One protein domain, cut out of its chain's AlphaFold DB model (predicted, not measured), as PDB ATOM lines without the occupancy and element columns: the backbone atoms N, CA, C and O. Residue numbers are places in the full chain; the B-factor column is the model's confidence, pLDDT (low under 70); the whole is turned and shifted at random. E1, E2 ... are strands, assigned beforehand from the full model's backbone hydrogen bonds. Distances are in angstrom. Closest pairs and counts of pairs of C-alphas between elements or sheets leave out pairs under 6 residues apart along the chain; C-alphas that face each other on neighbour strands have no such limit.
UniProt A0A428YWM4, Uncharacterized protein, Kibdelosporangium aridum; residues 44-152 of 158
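This is residues 44 to 152 of the 158 residues of an uncharacterized protein of Kibdelosporangium aridum (UniProt A0A428YWM4). Two twisted four-stranded sheets stand partly face to face as a sandwich, their strands running at a small angle to each other; the first, E1 to E4, has three long strands, and the second, E5 to E8, is shorter. The printed part completes the sheet E1 to E4 before the sheet E5 to E8 begins, changing from one to the other at the link E4 to E5, and a tail with no named element, residues 130 to 152, runs on over the second sheet's side away from the first. The printed part has 109 residues with eight named strands, E1 to E8 in chain order, and no named helix; the orders are E1 E2 E3 E4 and E5 E6 E7 E8, both antiparallel. The class is all strand, though under half of the residues, 54 of 109, are in named elements. The whole is compact, with a radius of gyration of the C-alphas of 13.2 A, and spans 41 by 33 by 22 A.

Find C-alpha 49 at (37.453, 5.344, -20.731), where E1, residues 49 to 52, begins. Next come E2, residues 57 to 65, 26.1 A long; E3, residues 68 to 77, 30.1 A; and E4, residues 80 to 90, 28.2 A, which bends by 63 degrees at residue 85. At C-alpha 95, (46.330, 8.810, -15.862), you meet E5, residues 95 to 98. E6, residues 107 to 112, is 15.9 A long, and E7, residues 116 to 121, is 16.7 A. E8, residues 126 to 129, ends at C-alpha 129, (57.687, 5.946, -8.654).

Look first at E1 to E4, a meander, each strand the antiparallel neighbour of the one before; this sheet is strongly twisted. Here N 50 and O 60 of E1 and E2 are 2.9 A apart, N 61 and O 72 of E2 and E3 2.8 A, and N 75 and O 82 of E3 and E4 2.9 A, each within hydrogen-bond range. E5 to E8 form a second meander, with N 98 and O 107 at 2.9 A, N 110 and O 118 at 2.9 A, and N 127 and O 119 at 2.8 A. Between the sheets, the closest C-alphas of E2 and E5 are those of Leu 60 and Leu 97, 6.8 A apart. Those of E4 and E6 are Ser 90 and Thr 110, 5.1 A. E2 and E6 are only just apart, at 8.3 A.

The C-alphas farthest apart, those of Gly 79 and Arg 134, are 41.2 A apart. The printed part has no cut and no long link between named strands. Its mean pLDDT is 96.0, and no printed residue is under 70.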
ATOM      1  N   LEU A  44      33.662  14.178 -16.960       97.56
ATOM      2  CA  LEU A  44      33.905  13.041 -17.854       97.56
ATOM      3  C   LEU A  44      33.580  13.418 -19.305       97.56
ATOM      4  O   LEU A  44      32.588  14.105 -19.560       97.56
ATOM      5  N   GLY A  45      34.389  12.938 -20.247       94.00
ATOM      6  CA  GLY A  45      34.324  13.274 -21.668       94.00
ATOM      7  C   GLY A  45      34.619  12.092 -22.605       94.00
ATOM      8  O   GLY A  45      34.575  10.939 -22.174       94.00
ATOM      9  N   PRO A  46      34.894  12.369 -23.894       92.69
ATOM     10  CA  PRO A  46      35.084  11.343 -24.928       92.69
ATOM     11  C   PRO A  46      36.321  10.445 -24.787       92.69
ATOM     12  O   PRO A  46      36.384   9.452 -25.492       92.69
ATOM     13  N   ASP A  47      37.271  10.791 -23.912       93.06
ATOM     14  CA  ASP A  47      38.505  10.021 -23.651       93.06
ATOM     15  C   ASP A  47      38.586   9.540 -22.185       93.06
ATOM     16  O   ASP A  47      39.663   9.273 -21.633       93.06
ATOM     17  N   SER A  48      37.435   9.502 -21.511       97.31
ATOM     18  CA  SER A  48      37.326   9.144 -20.097       97.31
ATOM     19  C   SER A  48      37.370   7.643 -19.835       97.31
ATOM     20  O   SER A  48      37.404   7.259 -18.666       97.31
ATOM     21  N   LEU A  49      37.365   6.793 -20.861       98.19
ATOM     22  CA  LEU A  49      37.453   5.344 -20.731       98.19
ATOM     23  C   LEU A  49      38.726   4.819 -21.409       98.19
ATOM     24  O   LEU A  49      38.913   4.930 -22.615       98.19
ATOM     25  N   ASP A  50      39.595   4.184 -20.627       96.50
ATOM     26  CA  ASP A  50      40.815   3.535 -21.114       96.50
ATOM     27  C   ASP A  50      40.809   2.068 -20.678       96.50
ATOM     28  O   ASP A  50      40.748   1.779 -19.486       96.50
ATOM     29  N   CYS A  51      40.823   1.127 -21.621       97.44
ATOM     30  CA  CYS A  51      40.664  -0.296 -21.332       97.44
ATOM     31  C   CYS A  51      41.829  -1.119 -21.885       97.44
ATOM     32  O   CYS A  51      42.165  -1.033 -23.063       97.44
ATOM     33  N   VAL A  52      42.378  -2.002 -21.050       96.75
ATOM     34  CA  VAL A  52      43.465  -2.919 -21.402       96.75
ATOM     35  C   VAL A  52      42.991  -4.363 -21.261       96.75
ATOM     36  O   VAL A  52      42.558  -4.804 -20.192       96.75
ATOM     37  N   ALA A  53      43.100  -5.117 -22.356       94.12
ATOM     38  CA  ALA A  53      42.836  -6.551 -22.371       94.12
ATOM     39  C   ALA A  53      44.015  -7.320 -21.761       94.12
ATOM     40  O   ALA A  53      45.156  -7.171 -22.192       94.12
ATOM     41  N   SER A  54      43.726  -8.177 -20.783       92.88
ATOM     42  CA  SER A  54      44.679  -9.127 -20.198       92.88
ATOM     43  C   SER A  54      43.929 -10.276 -19.503       92.88
ATOM     44  O   SER A  54      42.696 -10.326 -19.524       92.88
ATOM     45  N   THR A  55      44.646 -11.205 -18.862       94.81
ATOM     46  CA  THR A  55      44.016 -12.259 -18.039       94.81
ATOM     47  C   THR A  55      43.236 -11.650 -16.871       94.81
ATOM     48  O   THR A  55      42.156 -12.137 -16.526       94.81
ATOM     49  N   LEU A  56      43.772 -10.590 -16.262       96.50
ATOM     50  CA  LEU A  56      42.998  -9.621 -15.495       96.50
ATOM     51  C   LEU A  56      42.834  -8.373 -16.369       96.50
ATOM     52  O   LEU A  56      43.696  -7.499 -16.392       96.50
ATOM     53  N   SER A  57      41.755  -8.330 -17.143       97.00
ATOM     54  CA  SER A  57      41.409  -7.149 -17.933       97.00
ATOM     55  C   SER A  57      41.022  -5.997 -17.009       97.00
ATOM     56  O   SER A  57      40.472  -6.228 -15.930       97.00
ATOM     57  N   ALA A  58      41.273  -4.763 -17.430       97.88
ATOM     58  CA  ALA A  58      40.924  -3.583 -16.650       97.88
ATOM     59  C   ALA A  58      40.428  -2.456 -17.550       97.88
ATOM     60  O   ALA A  58      40.888  -2.302 -18.678       97.88
ATOM     61  N   CYS A  59      39.503  -1.666 -17.022       98.31
ATOM     62  CA  CYS A  59      39.039  -0.419 -17.601       98.31
ATOM     63  C   CYS A  59      39.144   0.679 -16.552       98.31
ATOM     64  O   CYS A  59      38.552   0.582 -15.480       98.31
ATOM     65  N   LEU A  60      39.906   1.710 -16.873       98.56
ATOM     66  CA  LEU A  60      40.054   2.932 -16.114       98.56
ATOM     67  C   LEU A  60      39.010   3.931 -16.605       98.56
ATOM     68  O   LEU A  60      38.995   4.302 -17.778       98.56
ATOM     69  N   VAL A  61      38.165   4.379 -15.685       98.44
ATOM     70  CA  VAL A  61      37.361   5.585 -15.861       98.44
ATOM     71  C   VAL A  61      38.155   6.740 -15.286       98.44
ATOM     72  O   VAL A  61      38.597   6.656 -14.142       98.44
ATOM     73  N   LYS A  62      38.333   7.812 -16.050       98.06
ATOM     74  CA  LYS A  62      39.066   9.002 -15.617       98.06
ATOM     75  C   LYS A  62      38.330  10.278 -15.978       98.06
ATOM     76  O   LYS A  62      37.678  10.350 -17.017       98.06
ATOM     77  N   GLY A  63      38.454  11.277 -15.122       97.62
ATOM     78  CA  GLY A  63      37.866  12.592 -15.325       97.62
ATOM     79  C   GLY A  63      38.773  13.707 -14.851       97.62
ATOM     80  O   GLY A  63      39.669  13.494 -14.029       97.62
ATOM     81  N   ASP A  64      38.487  14.893 -15.366       97.81
ATOM     82  CA  ASP A  64      39.227  16.111 -15.079       97.81
ATOM     83  C   ASP A  64      38.682  16.789 -13.822       97.81
ATOM     84  O   ASP A  64      37.471  16.923 -13.637       97.81
ATOM     85  N   LEU A  65      39.591  17.233 -12.967       97.12
ATOM     86  CA  LEU A  65      39.378  18.132 -11.839       97.12
ATOM     87  C   LEU A  65      40.162  19.424 -12.103       97.12
ATOM     88  O   LEU A  65      41.160  19.417 -12.820       97.12
ATOM     89  N   ASP A  66      39.825  20.507 -11.405       95.50
ATOM     90  CA  ASP A  66      40.596  21.763 -11.473       95.50
ATOM     91  C   ASP A  66      42.078  21.591 -11.081       95.50
ATOM     92  O   ASP A  66      42.932  22.422 -11.395       95.50
ATOM     93  N   THR A  67      42.399  20.519 -10.351       95.50
ATOM     94  CA  THR A  67      43.739  20.242  -9.822       95.50
ATOM     95  C   THR A  67      44.498  19.140 -10.562       95.50
ATOM     96  O   THR A  67      45.643  18.874 -10.186       95.50
ATOM     97  N   GLY A  68      43.892  18.490 -11.557       97.06
ATOM     98  CA  GLY A  68      44.487  17.379 -12.301       97.06
ATOM     99  C   GLY A  68      43.444  16.351 -12.741       97.06
ATOM    100  O   GLY A  68      42.284  16.684 -12.928       97.06
ATOM    101  N   MET A  69      43.816  15.079 -12.829       98.19
ATOM    102  CA  MET A  69      42.906  13.988 -13.190       98.19
ATOM    103  C   MET A  69      42.675  13.031 -12.027       98.19
ATOM    104  O   MET A  69      43.580  12.752 -11.240       98.19
ATOM    105  N   VAL A  70      41.475  12.462 -11.958       98.44
ATOM    106  CA  VAL A  70      41.120  11.394 -11.018       98.44
ATOM    107  C   VAL A  70      40.548  10.200 -11.769       98.44
ATOM    108  O   VAL A  70      39.903  10.375 -12.800       98.44
ATOM    109  N   GLY A  71      40.756   8.987 -11.262       98.31
ATOM    110  CA  GLY A  71      40.201   7.793 -11.883       98.31
ATOM    111  C   GLY A  71      39.886   6.644 -10.940       98.31
ATOM    112  O   GLY A  71      40.380   6.567  -9.816       98.31
ATOM    113  N   GLU A  72      39.045   5.752 -11.444       98.38
ATOM    114  CA  GLU A  72      38.538   4.529 -10.820       98.38
ATOM    115  C   GLU A  72      38.734   3.368 -11.796       98.38
ATOM    116  O   GLU A  72      38.708   3.568 -13.011       98.38
ATOM    117  N   VAL A  73      38.910   2.146 -11.291       98.50
ATOM    118  CA  VAL A  73      39.159   0.979 -12.148       98.50
ATOM    119  C   VAL A  73      38.063  -0.066 -11.976       98.50
ATOM    120  O   VAL A  73      37.687  -0.430 -10.865       98.50
ATOM    121  N   VAL A  74      37.576  -0.594 -13.094       98.12
ATOM    122  CA  VAL A  74      36.758  -1.807 -13.149       98.12
ATOM    123  C   VAL A  74      37.627  -2.930 -13.706       98.12
ATOM    124  O   VAL A  74      38.226  -2.782 -14.770       98.12
ATOM    125  N   VAL A  75      37.703  -4.057 -13.004       97.62
ATOM    126  CA  VAL A  75      38.531  -5.207 -13.396       97.62
ATOM    127  C   VAL A  75      37.679  -6.411 -13.765       97.62
ATOM    128  O   VAL A  75      36.616  -6.628 -13.183       97.62
ATOM    129  N   GLY A  76      38.164  -7.206 -14.712       96.38
ATOM    130  CA  GLY A  76      37.494  -8.371 -15.268       96.38
ATOM    131  C   GLY A  76      38.415  -9.582 -15.347       96.38
ATOM    132  O   GLY A  76      39.484  -9.520 -15.950       96.38
ATOM    133  N   ARG A  77      37.987 -10.718 -14.792       95.06
ATOM    134  CA  ARG A  77      38.671 -12.012 -14.955       95.06
ATOM    135  C   ARG A  77      37.648 -13.105 -15.216       95.06
ATOM    136  O   ARG A  77      36.685 -13.255 -14.466       95.06
ATOM    137  N   SER A  78      37.865 -13.878 -16.279       91.25
ATOM    138  CA  SER A  78      37.000 -15.006 -16.657       91.25
ATOM    139  C   SER A  78      35.508 -14.626 -16.701       91.25
ATOM    140  O   SER A  78      34.659 -15.328 -16.156       91.25
ATOM    141  N   GLY A  79      35.199 -13.460 -17.282       88.19
ATOM    142  CA  GLY A  79      33.834 -12.934 -17.420       88.19
ATOM    143  C   GLY A  79      33.215 -12.333 -16.150       88.19
ATOM    144  O   GLY A  79      32.112 -11.792 -16.213       88.19
ATOM    145  N   LYS A  80      33.898 -12.390 -15.001       93.44
ATOM    146  CA  LYS A  80      33.458 -11.741 -13.759       93.44
ATOM    147  C   LYS A  80      34.109 -10.372 -13.639       93.44
ATOM    148  O   LYS A  80      35.334 -10.284 -13.666       93.44
ATOM    149  N   TRP A  81      33.285  -9.344 -13.477       96.25
ATOM    150  CA  TRP A  81      33.707  -7.951 -13.406       96.25
ATOM    151  C   TRP A  81      33.363  -7.335 -12.056       96.25
ATOM    152  O   TRP A  81      32.308  -7.649 -11.505       96.25
ATOM    153  N   ASN A  82      34.237  -6.473 -11.539       96.56
ATOM    154  CA  ASN A  82      34.045  -5.761 -10.276       96.56
ATOM    155  C   ASN A  82      34.655  -4.357 -10.352       96.56
ATOM    156  O   ASN A  82      35.722  -4.178 -10.938       96.56
ATOM    157  N   LEU A  83      34.007  -3.385  -9.710       96.31
ATOM    158  CA  LEU A  83      34.596  -2.076  -9.427       96.31
ATOM    159  C   LEU A  83      35.601  -2.207  -8.274       96.31
ATOM    160  O   LEU A  83      35.299  -2.855  -7.268       96.31
ATOM    161  N   THR A  84      36.778  -1.597  -8.405       96.50
ATOM    162  CA  THR A  84      37.759  -1.528  -7.318       96.50
ATOM    163  C   THR A  84      37.491  -0.323  -6.414       96.50
ATOM    164  O   THR A  84      36.848   0.653  -6.796       96.50
ATOM    165  N   THR A  85      37.931  -0.411  -5.159       94.00
ATOM    166  CA  THR A  85      37.725   0.649  -4.160       94.00
ATOM    167  C   THR A  85      38.634   1.878  -4.329       94.00
ATOM    168  O   THR A  85      38.151   2.983  -4.065       94.00
ATOM    169  N   PRO A  86      39.929   1.741  -4.690       96.38
ATOM    170  CA  PRO A  86      40.834   2.885  -4.759       96.38
ATOM    171  C   PRO A  86      40.454   3.891  -5.844       96.38
ATOM    172  O   PRO A  86      39.972   3.531  -6.916       96.38
ATOM    173  N   THR A  87      40.769   5.155  -5.572       96.88
ATOM    174  CA  THR A  87      40.777   6.224  -6.573       96.88
ATOM    175  C   THR A  87      42.198   6.714  -6.780       96.88
ATOM    176  O   THR A  87      42.903   6.959  -5.803       96.88
ATOM    177  N   TYR A  88      42.586   6.903  -8.032       98.25
ATOM    178  CA  TYR A  88      43.926   7.319  -8.433       98.25
ATOM    179  C   TYR A  88      43.901   8.781  -8.841       98.25
ATOM    180  O   TYR A  88      42.938   9.221  -9.463       98.25
ATOM    181  N   PHE A  89      44.942   9.534  -8.498       98.06
ATOM    182  CA  PHE A  89      45.031  10.956  -8.806       98.06
ATOM    183  C   PHE A  89      46.331  11.267  -9.538       98.06
ATOM    184  O   PHE A  89      47.379  10.705  -9.228       98.06
ATOM    185  N   SER A  90      46.255  12.175 -10.498       98.12
ATOM    186  CA  SER A  90      47.375  12.676 -11.280       98.12
ATOM    187  C   SER A  90      47.335  14.192 -11.254       98.12
ATOM    188  O   SER A  90      46.354  14.786 -11.683       98.12
ATOM    189  N   SER A  91      48.389  14.831 -10.752       97.31
ATOM    190  CA  SER A  91      48.480  16.299 -10.709       97.31
ATOM    191  C   SER A  91      49.104  16.922 -11.966       97.31
ATOM    192  O   SER A  91      49.285  18.143 -12.012       97.31
ATOM    193  N   ALA A  92      49.450  16.094 -12.960       95.75
ATOM    194  CA  ALA A  92      50.042  16.495 -14.236       95.75
ATOM    195  C   ALA A  92      49.326  15.848 -15.441       95.75
ATOM    196  O   ALA A  92      49.980  15.446 -16.399       95.75
ATOM    197  N   ASP A  93      47.997  15.718 -15.372       93.19
ATOM    198  CA  ASP A  93      47.103  15.372 -16.493       93.19
ATOM    199  C   ASP A  93      47.473  14.099 -17.275       93.19
ATOM    200  O   ASP A  93      47.235  13.972 -18.477       93.19
ATOM    201  N   TYR A  94      48.057  13.120 -16.582       97.06
ATOM    202  CA  TYR A  94      48.324  11.795 -17.137       97.06
ATOM    203  C   TYR A  94      47.876  10.712 -16.166       97.06
ATOM    204  O   TYR A  94      48.445  10.553 -15.083       97.06
ATOM    205  N   LEU A  95      46.866   9.955 -16.579       98.19
ATOM    206  CA  LEU A  95      46.330   8.810 -15.862       98.19
ATOM    207  C   LEU A  95      45.939   7.743 -16.891       98.19
ATOM    208  O   LEU A  95      45.047   7.968 -17.718       98.19
ATOM    209  N   ARG A  96      46.655   6.615 -16.889       97.81
ATOM    210  CA  ARG A  96      46.473   5.521 -17.859       97.81
ATOM    211  C   ARG A  96      46.705   4.155 -17.228       97.81
ATOM    212  O   ARG A  96      47.340   4.050 -16.179       97.81
ATOM    213  N   LEU A  97      46.198   3.124 -17.897       97.94
ATOM    214  CA  LEU A  97      46.566   1.738 -17.622       97.94
ATOM    215  C   LEU A  97      47.756   1.341 -18.492       97.94
ATOM    216  O   LEU A  97      47.706   1.472 -19.715       97.94
ATOM    217  N   THR A  98      48.806   0.800 -17.889       96.56
ATOM    218  CA  THR A  98      49.924   0.227 -18.642       96.56
ATOM    219  C   THR A  98      50.560  -0.919 -17.860       96.56
ATOM    220  O   THR A  98      50.678  -0.875 -16.644       96.56
ATOM    221  N   ASN A  99      50.923  -1.993 -18.565       95.31
ATOM    222  CA  ASN A  99      51.586  -3.152 -17.970       95.31
ATOM    223  C   ASN A  99      53.090  -2.860 -17.823       95.31
ATOM    224  O   ASN A  99      53.837  -2.859 -18.811       95.31
ATOM    225  N   ILE A 100      53.483  -2.542 -16.594       95.88
ATOM    226  CA  ILE A 100      54.825  -2.190 -16.130       95.88
ATOM    227  C   ILE A 100      55.576  -3.432 -15.661       95.88
ATOM    228  O   ILE A 100      56.759  -3.585 -15.975       95.88
ATOM    229  N   LEU A 101      54.901  -4.315 -14.921       94.94
ATOM    230  CA  LEU A 101      55.524  -5.511 -14.345       94.94
ATOM    231  C   LEU A 101      55.723  -6.637 -15.371       94.94
ATOM    232  O   LEU A 101      56.476  -7.578 -15.122       94.94
ATOM    233  N   GLY A 102      55.088  -6.534 -16.539       93.50
ATOM    234  CA  GLY A 102      55.112  -7.566 -17.572       93.50
ATOM    235  C   GLY A 102      54.317  -8.812 -17.185       93.50
ATOM    236  O   GLY A 102      54.560  -9.883 -17.742       93.50
ATOM    237  N   ASP A 103      53.399  -8.691 -16.224       93.88
ATOM    238  CA  ASP A 103      52.604  -9.805 -15.728       93.88
ATOM    239  C   ASP A 103      51.215  -9.857 -16.395       93.88
ATOM    240  O   ASP A 103      50.994  -9.351 -17.499       93.88
ATOM    241  N   LEU A 104      50.284 -10.569 -15.765       94.94
ATOM    242  CA  LEU A 104      48.945 -10.822 -16.286       94.94
ATOM    243  C   LEU A 104      47.904  -9.754 -15.893       94.94
ATOM    244  O   LEU A 104      46.706  -9.977 -16.110       94.94
ATOM    245  N   ALA A 105      48.334  -8.621 -15.340       96.31
ATOM    246  CA  ALA A 105      47.521  -7.461 -15.002       96.31
ATOM    247  C   ALA A 105      48.192  -6.166 -15.511       96.31
ATOM    248  O   ALA A 105      49.408  -6.100 -15.643       96.31
ATOM    249  N   PRO A 106      47.417  -5.136 -15.879       97.75
ATOM    250  CA  PRO A 106      47.967  -3.797 -16.041       97.75
ATOM    251  C   PRO A 106      48.112  -3.100 -14.681       97.75
ATOM    252  O   PRO A 106      47.364  -3.383 -13.745       97.75
ATOM    253  N   GLU A 107      48.992  -2.106 -14.621       98.19
ATOM    254  CA  GLU A 107      49.104  -1.160 -13.513       98.19
ATOM    255  C   GLU A 107      48.428   0.171 -13.865       98.19
ATOM    256  O   GLU A 107      48.241   0.512 -15.035       98.19
ATOM    257  N   VAL A 108      48.089   0.952 -12.840       98.50
ATOM    258  CA  VAL A 108      47.677   2.348 -12.989       98.50
ATOM    259  C   VAL A 108      48.912   3.234 -12.910       98.50
ATOM    260  O   VAL A 108      49.610   3.254 -11.895       98.50
ATOM    261  N   VAL A 109      49.162   3.997 -13.970       98.44
ATOM    262  CA  VAL A 109      50.267   4.954 -14.045       98.44
ATOM    263  C   VAL A 109      49.714   6.368 -13.963       98.44
ATOM    264  O   VAL A 109      48.897   6.792 -14.784       98.44
ATOM    265  N   THR A 110      50.193   7.105 -12.967       98.31
ATOM    266  CA  THR A 110      49.887   8.520 -12.743       98.31
ATOM    267  C   THR A 110      51.150   9.349 -12.935       98.31
ATOM    268  O   THR A 110      52.246   8.844 -12.693       98.31
ATOM    269  N   VAL A 111      51.026  10.610 -13.340       98.00
ATOM    270  CA  VAL A 111      52.156  11.550 -13.333       98.00
ATOM    271  C   VAL A 111      51.851  12.691 -12.388       98.00
ATOM    272  O   VAL A 111      50.785  13.300 -12.436       98.00
ATOM    273  N   GLN A 112      52.804  12.982 -11.515       97.50
ATOM    274  CA  GLN A 112      52.662  14.045 -10.535       97.50
ATOM    275  C   GLN A 112      53.446  15.293 -10.943       97.50
ATOM    276  O   GLN A 112      54.379  15.245 -11.755       97.50
ATOM    277  N   ARG A 113      53.087  16.434 -10.346       94.00
ATOM    278  CA  ARG A 113      53.906  17.653 -10.380       94.00
ATOM    279  C   ARG A 113      55.313  17.328  -9.867       94.00
ATOM    280  O   ARG A 113      55.484  16.519  -8.968       94.00
ATOM    281  N   GLY A 114      56.332  17.921 -10.488       93.81
ATOM    282  CA  GLY A 114      57.722  17.450 -10.358       93.81
ATOM    283  C   GLY A 114      58.111  16.375 -11.385       93.81
ATOM    284  O   GLY A 114      59.268  15.961 -11.415       93.81
ATOM    285  N   PHE A 115      57.162  15.984 -12.249       95.44
ATOM    286  CA  PHE A 115      57.318  15.062 -13.378       95.44
ATOM    287  C   PHE A 115      57.989  13.752 -12.984       95.44
ATOM    288  O   PHE A 115      59.067  13.407 -13.464       95.44
ATOM    289  N   PHE A 116      57.307  13.009 -12.121       97.19
ATOM    290  CA  PHE A 116      57.592  11.609 -11.854       97.19
ATOM    291  C   PHE A 116      56.343  10.772 -12.107       97.19
ATOM    292  O   PHE A 116      55.222  11.226 -11.867       97.19
ATOM    293  N   ALA A 117      56.541   9.552 -12.602       98.00
ATOM    294  CA  ALA A 117      55.464   8.587 -12.742       98.00
ATOM    295  C   ALA A 117      55.326   7.810 -11.435       98.00
ATOM    296  O   ALA A 117      56.318   7.250 -10.978       98.00
ATOM    297  N   GLN A 118      54.130   7.757 -10.855       98.06
ATOM    298  CA  GLN A 118      53.813   6.893  -9.720       98.06
ATOM    299  C   GLN A 118      52.900   5.767 -10.193       98.06
ATOM    300  O   GLN A 118      51.915   6.008 -10.901       98.06
ATOM    301  N   VAL A 119      53.273   4.543  -9.829       98.38
ATOM    302  CA  VAL A 119      52.683   3.312 -10.347       98.38
ATOM    303  C   VAL A 119      51.976   2.586  -9.215       98.38
ATOM    304  O   VAL A 119      52.541   2.393  -8.140       98.38
ATOM    305  N   PHE A 120      50.752   2.148  -9.476       98.31
ATOM    306  CA  PHE A 120      49.943   1.385  -8.538       98.31
ATOM    307  C   PHE A 120      49.431   0.115  -9.202       98.31
ATOM    308  O   PHE A 120      49.135   0.103 -10.397       98.31
ATOM    309  N   THR A 121      49.242  -0.942  -8.429       97.81
ATOM    310  CA  THR A 121      48.373  -2.038  -8.863       97.81
ATOM    311  C   THR A 121      46.924  -1.544  -8.961       97.81
ATOM    312  O   THR A 121      46.534  -0.575  -8.310       97.81
ATOM    313  N   VAL A 122      46.087  -2.226  -9.747       97.56
ATOM    314  CA  VAL A 122      44.661  -1.865  -9.925       97.56
ATOM    315  C   VAL A 122      43.805  -1.982  -8.654       97.56
ATOM    316  O   VAL A 122      42.719  -1.394  -8.591       97.56
ATOM    317  N   ASP A 123      44.282  -2.709  -7.640       95.75
ATOM    318  CA  ASP A 123      43.693  -2.810  -6.298       95.75
ATOM    319  C   ASP A 123      44.290  -1.814  -5.283       95.75
ATOM    320  O   ASP A 123      43.853  -1.783  -4.132       95.75
ATOM    321  N   GLY A 124      45.202  -0.937  -5.719       96.56
ATOM    322  CA  GLY A 124      45.631   0.254  -4.982       96.56
ATOM    323  C   GLY A 124      46.948   0.127  -4.224       96.56
ATOM    324  O   GLY A 124      47.304   1.052  -3.493       96.56
ATOM    325  N   ALA A 125      47.684  -0.976  -4.371       96.62
ATOM    326  CA  ALA A 125      49.015  -1.075  -3.791       96.62
ATOM    327  C   ALA A 125      49.984  -0.159  -4.552       96.62
ATOM    328  O   ALA A 125      50.175  -0.299  -5.758       96.62
ATOM    329  N   ASP A 126      50.619   0.770  -3.836       96.81
ATOM    330  CA  ASP A 126      51.688   1.608  -4.383       96.81
ATOM    331  C   ASP A 126      52.903   0.732  -4.709       96.81
ATOM    332  O   ASP A 126      53.429   0.031  -3.832       96.81
ATOM    333  N   LEU A 127      53.329   0.740  -5.974       97.38
ATOM    334  CA  LEU A 127      54.498   0.012  -6.465       97.38
ATOM    335  C   LEU A 127      55.783   0.841  -6.365       97.38
ATOM    336  O   LEU A 127      56.866   0.258  -6.249       97.38
ATOM    337  N   GLY A 128      55.669   2.162  -6.279       97.88
ATOM    338  CA  GLY A 128      56.749   3.136  -6.266       97.88
ATOM    339  C   GLY A 128      56.625   4.119  -7.427       97.88
ATOM    340  O   GLY A 128      55.633   4.156  -8.161       97.88
ATOM    341  N   CYS A 129      57.665   4.917  -7.621       97.88
ATOM    342  CA  CYS A 129      57.687   5.946  -8.654       97.88
ATOM    343  C   CYS A 129      59.064   6.117  -9.272       97.88
ATOM    344  O   CYS A 129      60.066   5.699  -8.703       97.88
ATOM    345  N   THR A 130      59.130   6.775 -10.424       97.25
ATOM    346  CA  THR A 130      60.407   7.236 -10.971       97.25
ATOM    347  C   THR A 130      60.989   8.374 -10.134       97.25
ATOM    348  O   THR A 130      60.278   9.051  -9.393       97.25
ATOM    349  N   ALA A 131      62.280   8.654 -10.299       95.56
ATOM    350  CA  ALA A 131      62.849   9.910  -9.820       95.56
ATOM    351  C   ALA A 131      62.191  11.121 -10.514       95.56
ATOM    352  O   ALA A 131      61.745  11.019 -11.662       95.56
ATOM    353  N   ASN A 132      62.187  12.272  -9.831       95.81
ATOM    354  CA  ASN A 132      61.800  13.547 -10.433       95.81
ATOM    355  C   ASN A 132      62.672  13.841 -11.646       95.81
ATOM    356  O   ASN A 132      63.889  13.634 -11.635       95.81
ATOM    357  N   THR A 133      62.051  14.376 -12.683       94.81
ATOM    358  CA  THR A 133      62.761  14.764 -13.891       94.81
ATOM    359  C   THR A 133      62.110  15.994 -14.515       94.81
ATOM    360  O   THR A 133      61.292  16.679 -13.906       94.81
ATOM    361  N   ARG A 134      62.523  16.333 -15.730       94.62
ATOM    362  CA  ARG A 134      61.805  17.289 -16.567       94.62
ATOM    363  C   ARG A 134      60.747  16.547 -17.373       94.62
ATOM    364  O   ARG A 134      60.953  15.391 -17.732       94.62
ATOM    365  N   GLN A 135      59.664  17.234 -17.720       93.75
ATOM    366  CA  GLN A 135      58.569  16.682 -18.520       93.75
ATOM    367  C   GLN A 135      59.043  15.951 -19.787       93.75
ATOM    368  O   GLN A 135      58.646  14.821 -20.040       93.75
ATOM    369  N   ASP A 136      59.956  16.569 -20.538       92.56
ATOM    370  CA  ASP A 136      60.543  16.050 -21.782       92.56
ATOM    371  C   ASP A 136      61.475  14.843 -21.586       92.56
ATOM    372  O   ASP A 136      61.911  14.224 -22.555       92.56
ATOM    373  N   ARG A 137      61.799  14.506 -20.337       93.94
ATOM    374  CA  ARG A 137      62.670  13.388 -19.958       93.94
ATOM    375  C   ARG A 137      61.927  12.280 -19.224       93.94
ATOM    376  O   ARG A 137      62.557  11.289 -18.855       93.94
ATOM    377  N   LEU A 138      60.630  12.443 -18.974       94.31
ATOM    378  CA  LEU A 138      59.834  11.387 -18.375       94.31
ATOM    379  C   LEU A 138      59.659  10.259 -19.410       94.31
ATOM    380  O   LEU A 138      59.205  10.535 -20.524       94.31
ATOM    381  N   PRO A 139      60.034   9.004 -19.095       90.12
ATOM    382  CA  PRO A 139      60.013   7.916 -20.069       90.12
ATOM    383  C   PRO A 139      58.641   7.750 -20.722       90.12
ATOM    384  O   PRO A 139      57.666   7.494 -20.025       90.12
ATOM    385  N   GLY A 140      58.579   7.891 -22.050       92.12
ATOM    386  CA  GLY A 140      57.360   7.703 -22.844       92.12
ATOM    387  C   GLY A 140      56.370   8.876 -22.845       92.12
ATOM    388  O   GLY A 140      55.341   8.806 -23.513       92.12
ATOM    389  N   TRP A 141      56.674   9.975 -22.152       94.12
ATOM    390  CA  TRP A 141      55.822  11.165 -22.141       94.12
ATOM    391  C   TRP A 141      55.732  11.848 -23.521       94.12
ATOM    392  O   TRP A 141      56.743  11.945 -24.218       94.12
ATOM    393  N   PRO A 142      54.565  12.402 -23.915       91.81
ATOM    394  CA  PRO A 142      53.249  12.293 -23.268       91.81
ATOM    395  C   PRO A 142      52.442  11.066 -23.724       91.81
ATOM    396  O   PRO A 142      51.316  10.876 -23.275       91.81
ATOM    397  N   ALA A 143      52.975  10.277 -24.658       90.56
ATOM    398  CA  ALA A 143      52.212   9.272 -25.389       90.56
ATOM    399  C   ALA A 143      51.881   8.034 -24.540       90.56
ATOM    400  O   ALA A 143      50.714   7.679 -24.392       90.56
ATOM    401  N   GLU A 144      52.902   7.393 -23.972       93.44
ATOM    402  CA  GLU A 144      52.781   6.156 -23.200       93.44
ATOM    403  C   GLU A 144      53.874   6.125 -22.129       93.44
ATOM    404  O   GLU A 144      54.948   5.553 -22.310       93.44
ATOM    405  N   VAL A 145      53.612   6.771 -20.995       96.75
ATOM    406  CA  VAL A 145      54.498   6.722 -19.834       96.75
ATOM    407  C   VAL A 145      54.581   5.290 -19.316       96.75
ATOM    408  O   VAL A 145      53.604   4.733 -18.810       96.75
ATOM    409  N   LYS A 146      55.769   4.703 -19.465       95.94
ATOM    410  CA  LYS A 146      56.042   3.294 -19.185       95.94
ATOM    411  C   LYS A 146      57.423   3.134 -18.547       95.94
ATOM    412  O   LYS A 146      58.380   2.759 -19.230       95.94
ATOM    413  N   PRO A 147      57.574   3.479 -17.257       95.12
ATOM    414  CA  PRO A 147      58.808   3.187 -16.542       95.12
ATOM    415  C   PRO A 147      59.052   1.677 -16.472       95.12
ATOM    416  O   PRO A 147      58.120   0.880 -16.512       95.12
ATOM    417  N   SER A 148      60.310   1.272 -16.339       93.81
ATOM    418  CA  SER A 148      60.641  -0.103 -15.972       93.81
ATOM    419  C   SER A 148      60.559  -0.287 -14.458       93.81
ATOM    420  O   SER A 148      60.737   0.664 -13.694       93.81
ATOM    421  N   GLN A 149      60.369  -1.527 -14.002       93.62
ATOM    422  CA  GLN A 149      60.368  -1.845 -12.571       93.62
ATOM    423  C   GLN A 149      61.651  -1.377 -11.858       93.62
ATOM    424  O   GLN A 149      61.594  -0.923 -10.721       93.62
ATOM    425  N   ALA A 150      62.804  -1.420 -12.536       94.06
ATOM    426  CA  ALA A 150      64.086  -0.973 -11.984       94.06
ATOM    427  C   ALA A 150      64.167   0.548 -11.753       94.06
ATOM    428  O   ALA A 150      65.045   1.010 -11.028       94.06
ATOM    429  N   GLN A 151      63.281   1.330 -12.375       95.44
ATOM    430  CA  GLN A 151      63.194   2.776 -12.172       95.44
ATOM    431  C   GLN A 151      62.280   3.153 -11.002       95.44
ATOM    432  O   GLN A 151      62.257   4.325 -10.630       95.44
ATOM    433  N   LEU A 152      61.524   2.201 -10.445       96.50
ATOM    434  CA  LEU A 152      60.599   2.458  -9.348       96.50
ATOM    435  C   LEU A 152      61.344   2.455  -8.013       96.50
ATOM    436  O   LEU A 152      61.900   1.443  -7.587       96.50
TER     437      LEU A 152